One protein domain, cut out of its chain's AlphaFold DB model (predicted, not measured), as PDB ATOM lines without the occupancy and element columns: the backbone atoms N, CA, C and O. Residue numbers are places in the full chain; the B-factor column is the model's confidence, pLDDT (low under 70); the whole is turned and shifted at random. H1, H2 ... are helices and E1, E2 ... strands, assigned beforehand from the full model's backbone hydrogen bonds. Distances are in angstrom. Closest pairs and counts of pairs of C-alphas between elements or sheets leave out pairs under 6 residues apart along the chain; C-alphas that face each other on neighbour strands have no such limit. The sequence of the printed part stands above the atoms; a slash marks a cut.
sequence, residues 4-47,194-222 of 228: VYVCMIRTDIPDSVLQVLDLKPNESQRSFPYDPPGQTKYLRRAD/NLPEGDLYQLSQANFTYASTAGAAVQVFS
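Overview. This is residues 4 to 47 and 194 to 222 of the 228 residues of an uncharacterized protein of Candidatus Altiarchaeales archaeon (UniProt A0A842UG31). What is the picture? Little structure is regular: strands E1 and E2 pair as a small ribbon, short helix H1 sits beside E2, and loops make the rest, one reaching out to Tyr 34 and back. What is the make-up? The printed part has 73 residues, 15 in named elements, ordered E1, H1, E2; the class is mixed, the sheet E1 - E2 antiparallel. It is only just compact, close to loose, radius of gyration of the C-alphas 13.3 A, spanning 42 by 29 by 24 A.

Arrangement. How do strands pair? E1, residues 4 to 8, and E2, residues 218 to 221, are antiparallel at 156 degrees; N 5 and O 221, 2.8 A apart, are within hydrogen-bond range. Where is H1? The closest C-alphas of H1, residues 199 to 204, and E2 are those of Ser 204 and Val 218, 5.1 A apart. In H1 every O i to N i+4 pair is within hydrogen-bond range.

Along the chain. Where does E1 begin? At C-alpha 4, (-7.209, -39.013, 38.476); first to last C-alpha it measures 13.2 A. And the others? H1 measures 8.7 A and E2 10.0 A, ending at C-alpha 221, (-5.099, -39.147, 43.737).

Size, cuts and confidence. Which links are long? H1 to E2, 13 residues; residues 48 to 193 are cut out, with C-alphas 47 and 194 28.4 A apart. Is confidence low? No printed residue is under 70.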
ATOM      1  N   VAL A   4      -8.247 -39.199  37.465       94.88
ATOM      2  CA  VAL A   4      -7.209 -39.013  38.476       94.88
ATOM      3  C   VAL A   4      -6.895 -37.530  38.628       94.88
ATOM      4  O   VAL A   4      -7.124 -36.722  37.721       94.88
ATOM      5  N   TYR A   5      -6.344 -37.176  39.779       95.94
ATOM      6  CA  TYR A   5      -6.091 -35.799  40.171       95.94
ATOM      7  C   TYR A   5      -4.614 -35.639  40.491       95.94
ATOM      8  O   TYR A   5      -4.126 -36.198  41.466       95.94
ATOM      9  N   VAL A   6      -3.898 -34.906  39.639       95.50
ATOM     10  CA  VAL A   6      -2.488 -34.564  39.853       95.50
ATOM     11  C   VAL A   6      -2.448 -33.229  40.586       95.50
ATOM     12  O   VAL A   6      -2.755 -32.195  39.990       95.50
ATOM     13  N   CYS A   7      -2.106 -33.267  41.867       95.56
ATOM     14  CA  CYS A   7      -2.073 -32.112  42.753       95.56
ATOM     15  C   CYS A   7      -0.632 -31.657  42.965       95.56
ATOM     16  O   CYS A   7       0.248 -32.460  43.267       95.56
ATOM     17  N   MET A   8      -0.392 -30.358  42.824       95.56
ATOM     18  CA  MET A   8       0.907 -29.748  43.087       95.56
ATOM     19  C   MET A   8       1.012 -29.367  44.568       95.56
ATOM     20  O   MET A   8       0.222 -28.559  45.053       95.56
ATOM     21  N   ILE A   9       2.000 -29.924  45.271       95.00
ATOM     22  CA  ILE A   9       2.122 -29.824  46.737       95.00
ATOM     23  C   ILE A   9       3.229 -28.886  47.219       95.00
ATOM     24  O   ILE A   9       3.286 -28.541  48.395       95.00
ATOM     25  N   ARG A  10       4.062 -28.359  46.322       93.44
ATOM     26  CA  ARG A  10       5.085 -27.366  46.680       93.44
ATOM     27  C   ARG A  10       4.623 -25.936  46.422       93.44
ATOM     28  O   ARG A  10       4.034 -25.658  45.384       93.44
ATOM     29  N   THR A  11       4.887 -25.042  47.375       92.38
ATOM     30  CA  THR A  11       4.530 -23.611  47.316       92.38
ATOM     31  C   THR A  11       5.642 -22.735  46.744       92.38
ATOM     32  O   THR A  11       5.380 -21.625  46.294       92.38
ATOM     33  N   ASP A  12       6.885 -23.216  46.757       93.19
ATOM     34  CA  ASP A  12       8.050 -22.489  46.250       93.19
ATOM     35  C   ASP A  12       8.200 -22.581  44.723       93.19
ATOM     36  O   ASP A  12       8.939 -21.806  44.116       93.19
ATOM     37  N   ILE A  13       7.486 -23.519  44.101       94.06
ATOM     38  CA  ILE A  13       7.448 -23.695  42.657       94.06
ATOM     39  C   ILE A  13       6.281 -22.856  42.110       94.06
ATOM     40  O   ILE A  13       5.137 -23.103  42.492       94.06
ATOM     41  N   PRO A  14       6.528 -21.871  41.230       93.19
ATOM     42  CA  PRO A  14       5.457 -21.082  40.634       93.19
ATOM     43  C   PRO A  14       4.532 -21.920  39.746       93.19
ATOM     44  O   PRO A  14       4.940 -22.921  39.150       93.19
ATOM     45  N   ASP A  15       3.295 -21.451  39.594       88.50
ATOM     46  CA  ASP A  15       2.355 -22.011  38.629       88.50
ATOM     47  C   ASP A  15       2.948 -22.038  37.218       88.50
ATOM     48  O   ASP A  15       3.673 -21.133  36.801       88.50
ATOM     49  N   SER A  16       2.569 -23.052  36.437       85.75
ATOM     50  CA  SER A  16       3.018 -23.223  35.047       85.75
ATOM     51  C   SER A  16       4.518 -23.484  34.863       85.75
ATOM     52  O   SER A  16       5.008 -23.435  33.736       85.75
ATOM     53  N   VAL A  17       5.251 -23.807  35.934       93.06
ATOM     54  CA  VAL A  17       6.653 -24.250  35.846       93.06
ATOM     55  C   VAL A  17       6.749 -25.759  35.646       93.06
ATOM     56  O   VAL A  17       7.512 -26.221  34.801       93.06
ATOM     57  N   LEU A  18       5.965 -26.537  36.396       93.00
ATOM     58  CA  LEU A  18       5.939 -27.992  36.250       93.00
ATOM     59  C   LEU A  18       5.029 -28.389  35.098       93.00
ATOM     60  O   LEU A  18       3.899 -27.907  34.986       93.00
ATOM     61  N   GLN A  19       5.507 -29.308  34.272       92.31
ATOM     62  CA  GLN A  19       4.780 -29.825  33.126       92.31
ATOM     63  C   GLN A  19       4.857 -31.346  33.109       92.31
ATOM     64  O   GLN A  19       5.898 -31.913  33.426       92.31
ATOM     65  N   VAL A  20       3.759 -31.983  32.710       91.62
ATOM     66  CA  VAL A  20       3.695 -33.428  32.471       91.62
ATOM     67  C   VAL A  20       3.469 -33.648  30.975       91.62
ATOM     68  O   VAL A  20       2.458 -33.195  30.422       91.62
ATOM     69  N   LEU A  21       4.430 -34.286  30.310       90.00
ATOM     70  CA  LEU A  21       4.535 -34.415  28.852       90.00
ATOM     71  C   LEU A  21       4.417 -35.861  28.356       90.00
ATOM     72  O   LEU A  21       4.141 -36.091  27.174       90.00
ATOM     73  N   ASP A  22       4.604 -36.836  29.234       89.44
ATOM     74  CA  ASP A  22       4.578 -38.262  28.907       89.44
ATOM     75  C   ASP A  22       3.165 -38.886  28.859       89.44
ATOM     76  O   ASP A  22       2.990 -39.989  28.331       89.44
ATOM     77  N   LEU A  23       2.126 -38.168  29.309       89.31
ATOM     78  CA  LEU A  23       0.741 -38.653  29.283       89.31
ATOM     79  C   LEU A  23       0.182 -38.793  27.856       89.31
ATOM     80  O   LEU A  23       0.463 -37.993  26.955       89.31
ATOM     81  N   LYS A  24      -0.673 -39.807  27.652       83.94
ATOM     82  CA  LYS A  24      -1.349 -40.080  26.372       83.94
ATOM     83  C   LYS A  24      -2.875 -39.997  26.498       83.94
ATOM     84  O   LYS A  24      -3.407 -40.495  27.485       83.94
ATOM     85  N   PRO A  25      -3.600 -39.456  25.502       81.50
ATOM     86  CA  PRO A  25      -3.089 -38.843  24.273       81.50
ATOM     87  C   PRO A  25      -2.245 -37.600  24.574       81.50
ATOM     88  O   PRO A  25      -2.540 -36.873  25.517       81.50
ATOM     89  N   ASN A  26      -1.160 -37.390  23.831       81.44
ATOM     90  CA  ASN A  26      -0.306 -36.220  24.031       81.44
ATOM     91  C   ASN A  26      -0.826 -35.086  23.144       81.44
ATOM     92  O   ASN A  26      -1.011 -35.297  21.948       81.44
ATOM     93  N   GLU A  27      -1.043 -33.898  23.714       80.25
ATOM     94  CA  GLU A  27      -1.572 -32.748  22.974       80.25
ATOM     95  C   GLU A  27      -0.676 -32.344  21.790       80.25
ATOM     96  O   GLU A  27      -1.194 -31.977  20.741       80.25
ATOM     97  N   SER A  28       0.653 -32.464  21.897       78.81
ATOM     98  CA  SER A  28       1.573 -32.067  20.816       78.81
ATOM     99  C   SER A  28       1.595 -33.037  19.633       78.81
ATOM    100  O   SER A  28       2.006 -32.664  18.537       78.81
ATOM    101  N   GLN A  29       1.153 -34.278  19.842       79.62
ATOM    102  CA  GLN A  29       1.094 -35.325  18.815       79.62
ATOM    103  C   GLN A  29      -0.329 -35.544  18.292       79.62
ATOM    104  O   GLN A  29      -0.565 -36.444  17.488       79.62
ATOM    105  N   ARG A  30      -1.276 -34.742  18.777       81.25
ATOM    106  CA  ARG A  30      -2.697 -34.878  18.507       81.25
ATOM    107  C   ARG A  30      -3.050 -34.321  17.131       81.25
ATOM    108  O   ARG A  30      -2.671 -33.203  16.780       81.25
ATOM    109  N   SER A  31      -3.879 -35.048  16.392       81.25
ATOM    110  CA  SER A  31      -4.596 -34.504  15.246       81.25
ATOM    111  C   SER A  31      -5.886 -33.828  15.714       81.25
ATOM    112  O   SER A  31      -6.856 -34.494  16.070       81.25
ATOM    113  N   PHE A  32      -5.908 -32.491  15.712       77.62
ATOM    114  CA  PHE A  32      -7.030 -31.675  16.205       77.62
ATOM    115  C   PHE A  32      -8.443 -32.144  15.793       77.62
ATOM    116  O   PHE A  32      -9.309 -32.147  16.669       77.62
ATOM    117  N   PRO A  33      -8.714 -32.526  14.523       81.31
ATOM    118  CA  PRO A  33     -10.064 -32.915  14.109       81.31
ATOM    119  C   PRO A  33     -10.461 -34.355  14.463       81.31
ATOM    120  O   PRO A  33     -11.652 -34.651  14.463       81.31
ATOM    121  N   TYR A  34      -9.507 -35.249  14.737       78.62
ATOM    122  CA  TYR A  34      -9.787 -36.685  14.900       78.62
ATOM    123  C   TYR A  34      -9.580 -37.182  16.323       78.62
ATOM    124  O   TYR A  34     -10.269 -38.100  16.762       78.62
ATOM    125  N   ASP A  35      -8.660 -36.556  17.047       78.12
ATOM    126  CA  ASP A  35      -8.249 -37.033  18.350       78.12
ATOM    127  C   ASP A  35      -8.889 -36.198  19.463       78.12
ATOM    128  O   ASP A  35      -8.995 -34.964  19.348       78.12
ATOM    129  N   PRO A  36      -9.285 -36.835  20.578       77.56
ATOM    130  CA  PRO A  36      -9.729 -36.119  21.763       77.56
ATOM    131  C   PRO A  36      -8.590 -35.252  22.333       77.56
ATOM    132  O   PRO A  36      -7.417 -35.515  22.051       77.56
ATOM    133  N   PRO A  37      -8.911 -34.229  23.147       82.19
ATOM    134  CA  PRO A  37      -7.905 -33.435  23.848       82.19
ATOM    135  C   PRO A  37      -6.877 -34.304  24.576       82.19
ATOM    136  O   PRO A  37      -7.224 -35.306  25.203       82.19
ATOM    137  N   GLY A  38      -5.608 -33.912  24.485       85.00
ATOM    138  CA  GLY A  38      -4.516 -34.599  25.152       85.00
ATOM    139  C   GLY A  38      -4.529 -34.386  26.665       85.00
ATOM    140  O   GLY A  38      -5.170 -33.471  27.182       85.00
ATOM    141  N   GLN A  39      -3.804 -35.240  27.382       89.69
ATOM    142  CA  GLN A  39      -3.697 -35.220  28.842       89.69
ATOM    143  C   GLN A  39      -2.492 -34.424  29.354       89.69
ATOM    144  O   GLN A  39      -2.423 -34.122  30.545       89.69
ATOM    145  N   THR A  40      -1.552 -34.084  28.470       90.06
ATOM    146  CA  THR A  40      -0.375 -33.283  28.814       90.06
ATOM    147  C   THR A  40      -0.788 -31.873  29.217       90.06
ATOM    148  O   THR A  40      -1.658 -31.254  28.596       90.06
ATOM    149  N   LYS A  41      -0.200 -31.370  30.304       90.81
ATOM    150  CA  LYS A  41      -0.567 -30.072  30.878       90.81
ATOM    151  C   LYS A  41       0.527 -29.521  31.776       90.81
ATOM    152  O   LYS A  41       1.368 -30.259  32.287       90.81
ATOM    153  N   TYR A  42       0.467 -28.213  31.977       92.38
ATOM    154  CA  TYR A  42       1.119 -27.580  33.110       92.38
ATOM    155  C   TYR A  42       0.350 -27.889  34.388       92.38
ATOM    156  O   TYR A  42      -0.882 -27.974  34.377       92.38
ATOM    157  N   LEU A  43       1.088 -28.053  35.476       93.25
ATOM    158  CA  LEU A  43       0.515 -28.162  36.803       93.25
ATOM    159  C   LEU A  43       0.364 -26.768  37.408       93.25
ATOM    160  O   LEU A  43       1.145 -25.850  37.143       93.25
ATOM    161  N   ARG A  44      -0.687 -26.635  38.206       92.94
ATOM    162  CA  ARG A  44      -1.032 -25.435  38.955       92.94
ATOM    163  C   ARG A  44      -1.361 -25.878  40.368       92.94
ATOM    164  O   ARG A  44      -1.983 -26.931  40.543       92.94
ATOM    165  N   ARG A  45      -0.954 -25.094  41.357       92.19
ATOM    166  CA  ARG A  45      -1.409 -25.325  42.724       92.19
ATOM    167  C   ARG A  45      -2.890 -24.954  42.846       92.19
ATOM    168  O   ARG A  45      -3.422 -24.175  42.057       92.19
ATOM    169  N   ALA A  46      -3.565 -25.544  43.824       93.69
ATOM    170  CA  ALA A  46      -4.904 -25.126  44.204       93.69
ATOM    171  C   ALA A  46      -4.891 -23.655  44.646       93.69
ATOM    172  O   ALA A  46      -4.115 -23.284  45.531       93.69
ATOM    173  N   ASP A  47      -5.763 -22.840  44.054       91.44
ATOM    174  CA  ASP A  47      -6.045 -21.506  44.579       91.44
ATOM    175  C   ASP A  47      -6.852 -21.642  45.883       91.44
ATOM    176  O   ASP A  47      -7.624 -22.594  46.061       91.44
ATOM    177  N   ASN A 194       4.828 -45.379  37.486       91.69
ATOM    178  CA  ASN A 194       5.512 -46.582  37.975       91.69
ATOM    179  C   ASN A 194       6.924 -46.772  37.412       91.69
ATOM    180  O   ASN A 194       7.675 -47.591  37.943       91.69
ATOM    181  N   LEU A 195       7.285 -46.079  36.328       92.62
ATOM    182  CA  LEU A 195       8.622 -46.182  35.750       92.62
ATOM    183  C   LEU A 195       9.518 -45.042  36.231       92.62
ATOM    184  O   LEU A 195       9.067 -43.897  36.245       92.62
ATOM    185  N   PRO A 196      10.798 -45.316  36.542       91.19
ATOM    186  CA  PRO A 196      11.747 -44.284  36.934       91.19
ATOM    187  C   PRO A 196      11.865 -43.136  35.932       91.19
ATOM    188  O   PRO A 196      12.122 -42.011  36.332       91.19
ATOM    189  N   GLU A 197      11.678 -43.385  34.639       89.69
ATOM    190  CA  GLU A 197      11.757 -42.363  33.592       89.69
ATOM    191  C   GLU A 197      10.473 -41.535  33.428       89.69
ATOM    192  O   GLU A 197      10.456 -40.609  32.620       89.69
ATOM    193  N   GLY A 198       9.401 -41.867  34.151       92.75
ATOM    194  CA  GLY A 198       8.123 -41.169  34.074       92.75
ATOM    195  C   GLY A 198       8.150 -39.793  34.739       92.75
ATOM    196  O   GLY A 198       8.739 -39.616  35.810       92.75
ATOM    197  N   ASP A 199       7.471 -38.818  34.133       94.12
ATOM    198  CA  ASP A 199       7.417 -37.442  34.638       94.12
ATOM    199  C   ASP A 199       6.776 -37.402  36.034       94.12
ATOM    200  O   ASP A 199       7.311 -36.781  36.954       94.12
ATOM    201  N   LEU A 200       5.644 -38.092  36.226       94.50
ATOM    202  CA  LEU A 200       4.951 -38.117  37.517       94.50
ATOM    203  C   LEU A 200       5.737 -38.876  38.585       94.50
ATOM    204  O   LEU A 200       5.727 -38.443  39.736       94.50
ATOM    205  N   TYR A 201       6.442 -39.950  38.220       96.00
ATOM    206  CA  TYR A 201       7.361 -40.639  39.120       96.00
ATOM    207  C   TYR A 201       8.437 -39.674  39.611       96.00
ATOM    208  O   TYR A 201       8.592 -39.502  40.815       96.00
ATOM    209  N   GLN A 202       9.141 -38.993  38.702       95.62
ATOM    210  CA  GLN A 202      10.210 -38.053  39.055       95.62
ATOM    211  C   GLN A 202       9.706 -36.914  39.948       95.62
ATOM    212  O   GLN A 202      10.350 -36.571  40.939       95.62
ATOM    213  N   LEU A 203       8.535 -36.353  39.638       95.94
ATOM    214  CA  LEU A 203       7.935 -35.262  40.408       95.94
ATOM    215  C   LEU A 203       7.410 -35.703  41.785       95.94
ATOM    216  O   LEU A 203       7.310 -34.862  42.680       95.94
ATOM    217  N   SER A 204       7.059 -36.977  41.979       95.44
ATOM    218  CA  SER A 204       6.549 -37.496  43.257       95.44
ATOM    219  C   SER A 204       7.653 -37.960  44.212       95.44
ATOM    220  O   SER A 204       7.384 -38.227  45.384       95.44
ATOM    221  N   GLN A 205       8.909 -38.028  43.757       95.31
ATOM    222  CA  GLN A 205      10.001 -38.492  44.607       95.31
ATOM    223  C   GLN A 205      10.396 -37.466  45.675       95.31
ATOM    224  O   GLN A 205      10.549 -36.273  45.413       95.31
ATOM    225  N   ALA A 206      10.713 -37.954  46.877       93.75
ATOM    226  CA  ALA A 206      11.226 -37.127  47.973       93.75
ATOM    227  C   ALA A 206      12.585 -36.464  47.667       93.75
ATOM    228  O   ALA A 206      12.963 -35.501  48.331       93.75
ATOM    229  N   ASN A 207      13.323 -36.967  46.672       93.69
ATOM    230  CA  ASN A 207      14.592 -36.399  46.218       93.69
ATOM    231  C   ASN A 207      14.444 -35.441  45.023       93.69
ATOM    232  O   ASN A 207      15.463 -34.936  44.551       93.69
ATOM    233  N   PHE A 208      13.226 -35.175  44.536       95.56
ATOM    234  CA  PHE A 208      13.002 -34.150  43.522       95.56
ATOM    235  C   PHE A 208      13.530 -32.804  44.027       95.56
ATOM    236  O   PHE A 208      13.286 -32.430  45.177       95.56
ATOM    237  N   THR A 209      14.261 -32.067  43.188       95.44
ATOM    238  CA  THR A 209      14.852 -30.778  43.573       95.44
ATOM    239  C   THR A 209      14.377 -29.653  42.668       95.44
ATOM    240  O   THR A 209      14.339 -29.780  41.447       95.44
ATOM    241  N   TYR A 210      14.054 -28.519  43.282       95.00
ATOM    242  CA  TYR A 210      13.779 -27.262  42.595       95.00
ATOM    243  C   TYR A 210      14.378 -26.122  43.410       95.00
ATOM    244  O   TYR A 210      14.185 -26.082  44.626       95.00
ATOM    245  N   ALA A 211      15.142 -25.241  42.756       91.25
ATOM    246  CA  ALA A 211      15.812 -24.092  43.375       91.25
ATOM    247  C   ALA A 211      16.541 -24.424  44.702       91.25
ATOM    248  O   ALA A 211      16.471 -23.665  45.665       91.25
ATOM    249  N   SER A 212      17.242 -25.567  44.743       91.50
ATOM    250  CA  SER A 212      17.977 -26.100  45.911       91.50
ATOM    251  C   SER A 212      17.127 -26.662  47.060       91.50
ATOM    252  O   SER A 212      17.685 -27.126  48.051       91.50
ATOM    253  N   THR A 213      15.803 -26.697  46.922       93.56
ATOM    254  CA  THR A 213      14.891 -27.325  47.887       93.56
ATOM    255  C   THR A 213      14.505 -28.721  47.398       93.56
ATOM    256  O   THR A 213      14.004 -28.875  46.277       93.56
ATOM    257  N   ALA A 214      14.745 -29.736  48.232       94.25
ATOM    258  CA  ALA A 214      14.389 -31.130  47.968       94.25
ATOM    259  C   ALA A 214      13.006 -31.477  48.540       94.25
ATOM    260  O   ALA A 214      12.625 -30.970  49.594       94.25
ATOM    261  N   GLY A 215      12.277 -32.350  47.853       94.12
ATOM    262  CA  GLY A 215      10.971 -32.846  48.273       94.12
ATOM    263  C   GLY A 215      10.047 -33.059  47.084       94.12
ATOM    264  O   GLY A 215      10.161 -32.352  46.077       94.12
ATOM    265  N   ALA A 216       9.116 -34.001  47.238       95.88
ATOM    266  CA  ALA A 216       8.090 -34.292  46.247       95.88
ATOM    267  C   ALA A 216       7.343 -33.010  45.856       95.88
ATOM    268  O   ALA A 216       6.992 -32.195  46.708       95.88
ATOM    269  N   ALA A 217       7.130 -32.818  44.560       96.31
ATOM    270  CA  ALA A 217       6.424 -31.667  44.013       96.31
ATOM    271  C   ALA A 217       4.949 -31.955  43.738       96.31
ATOM    272  O   ALA A 217       4.148 -31.017  43.693       96.31
ATOM    273  N   VAL A 218       4.587 -33.229  43.562       96.12
ATOM    274  CA  VAL A 218       3.224 -33.646  43.227       96.12
ATOM    275  C   VAL A 218       2.761 -34.838  44.051       96.12
ATOM    276  O   VAL A 218       3.561 -35.668  44.477       96.12
ATOM    277  N   GLN A 219       1.446 -34.940  44.197       96.12
ATOM    278  CA  GLN A 219       0.746 -36.145  44.624       96.12
ATOM    279  C   GLN A 219      -0.355 -36.469  43.623       96.12
ATOM    280  O   GLN A 219      -0.950 -35.563  43.033       96.12
ATOM    281  N   VAL A 220      -0.619 -37.757  43.412       96.06
ATOM    282  CA  VAL A 220      -1.634 -38.208  42.461       96.06
ATOM    283  C   VAL A 220      -2.708 -38.983  43.201       96.06
ATOM    284  O   VAL A 220      -2.424 -39.970  43.866       96.06
ATOM    285  N   PHE A 221      -3.952 -38.528  43.085       96.94
ATOM    286  CA  PHE A 221      -5.099 -39.147  43.737       96.94
ATOM    287  C   PHE A 221      -6.006 -39.842  42.727       96.94
ATOM    288  O   PHE A 221      -6.242 -39.350  41.618       96.94
ATOM    289  N   SER A 222      -6.569 -40.973  43.136       95.94
ATOM    290  CA  SER A 222      -7.644 -41.655  42.425       95.94
ATOM    291  C   SER A 222      -8.970 -40.884  42.526       95.94
ATOM    292  O   SER A 222      -9.117 -39.935  43.299       95.94
TER     293      SER A 222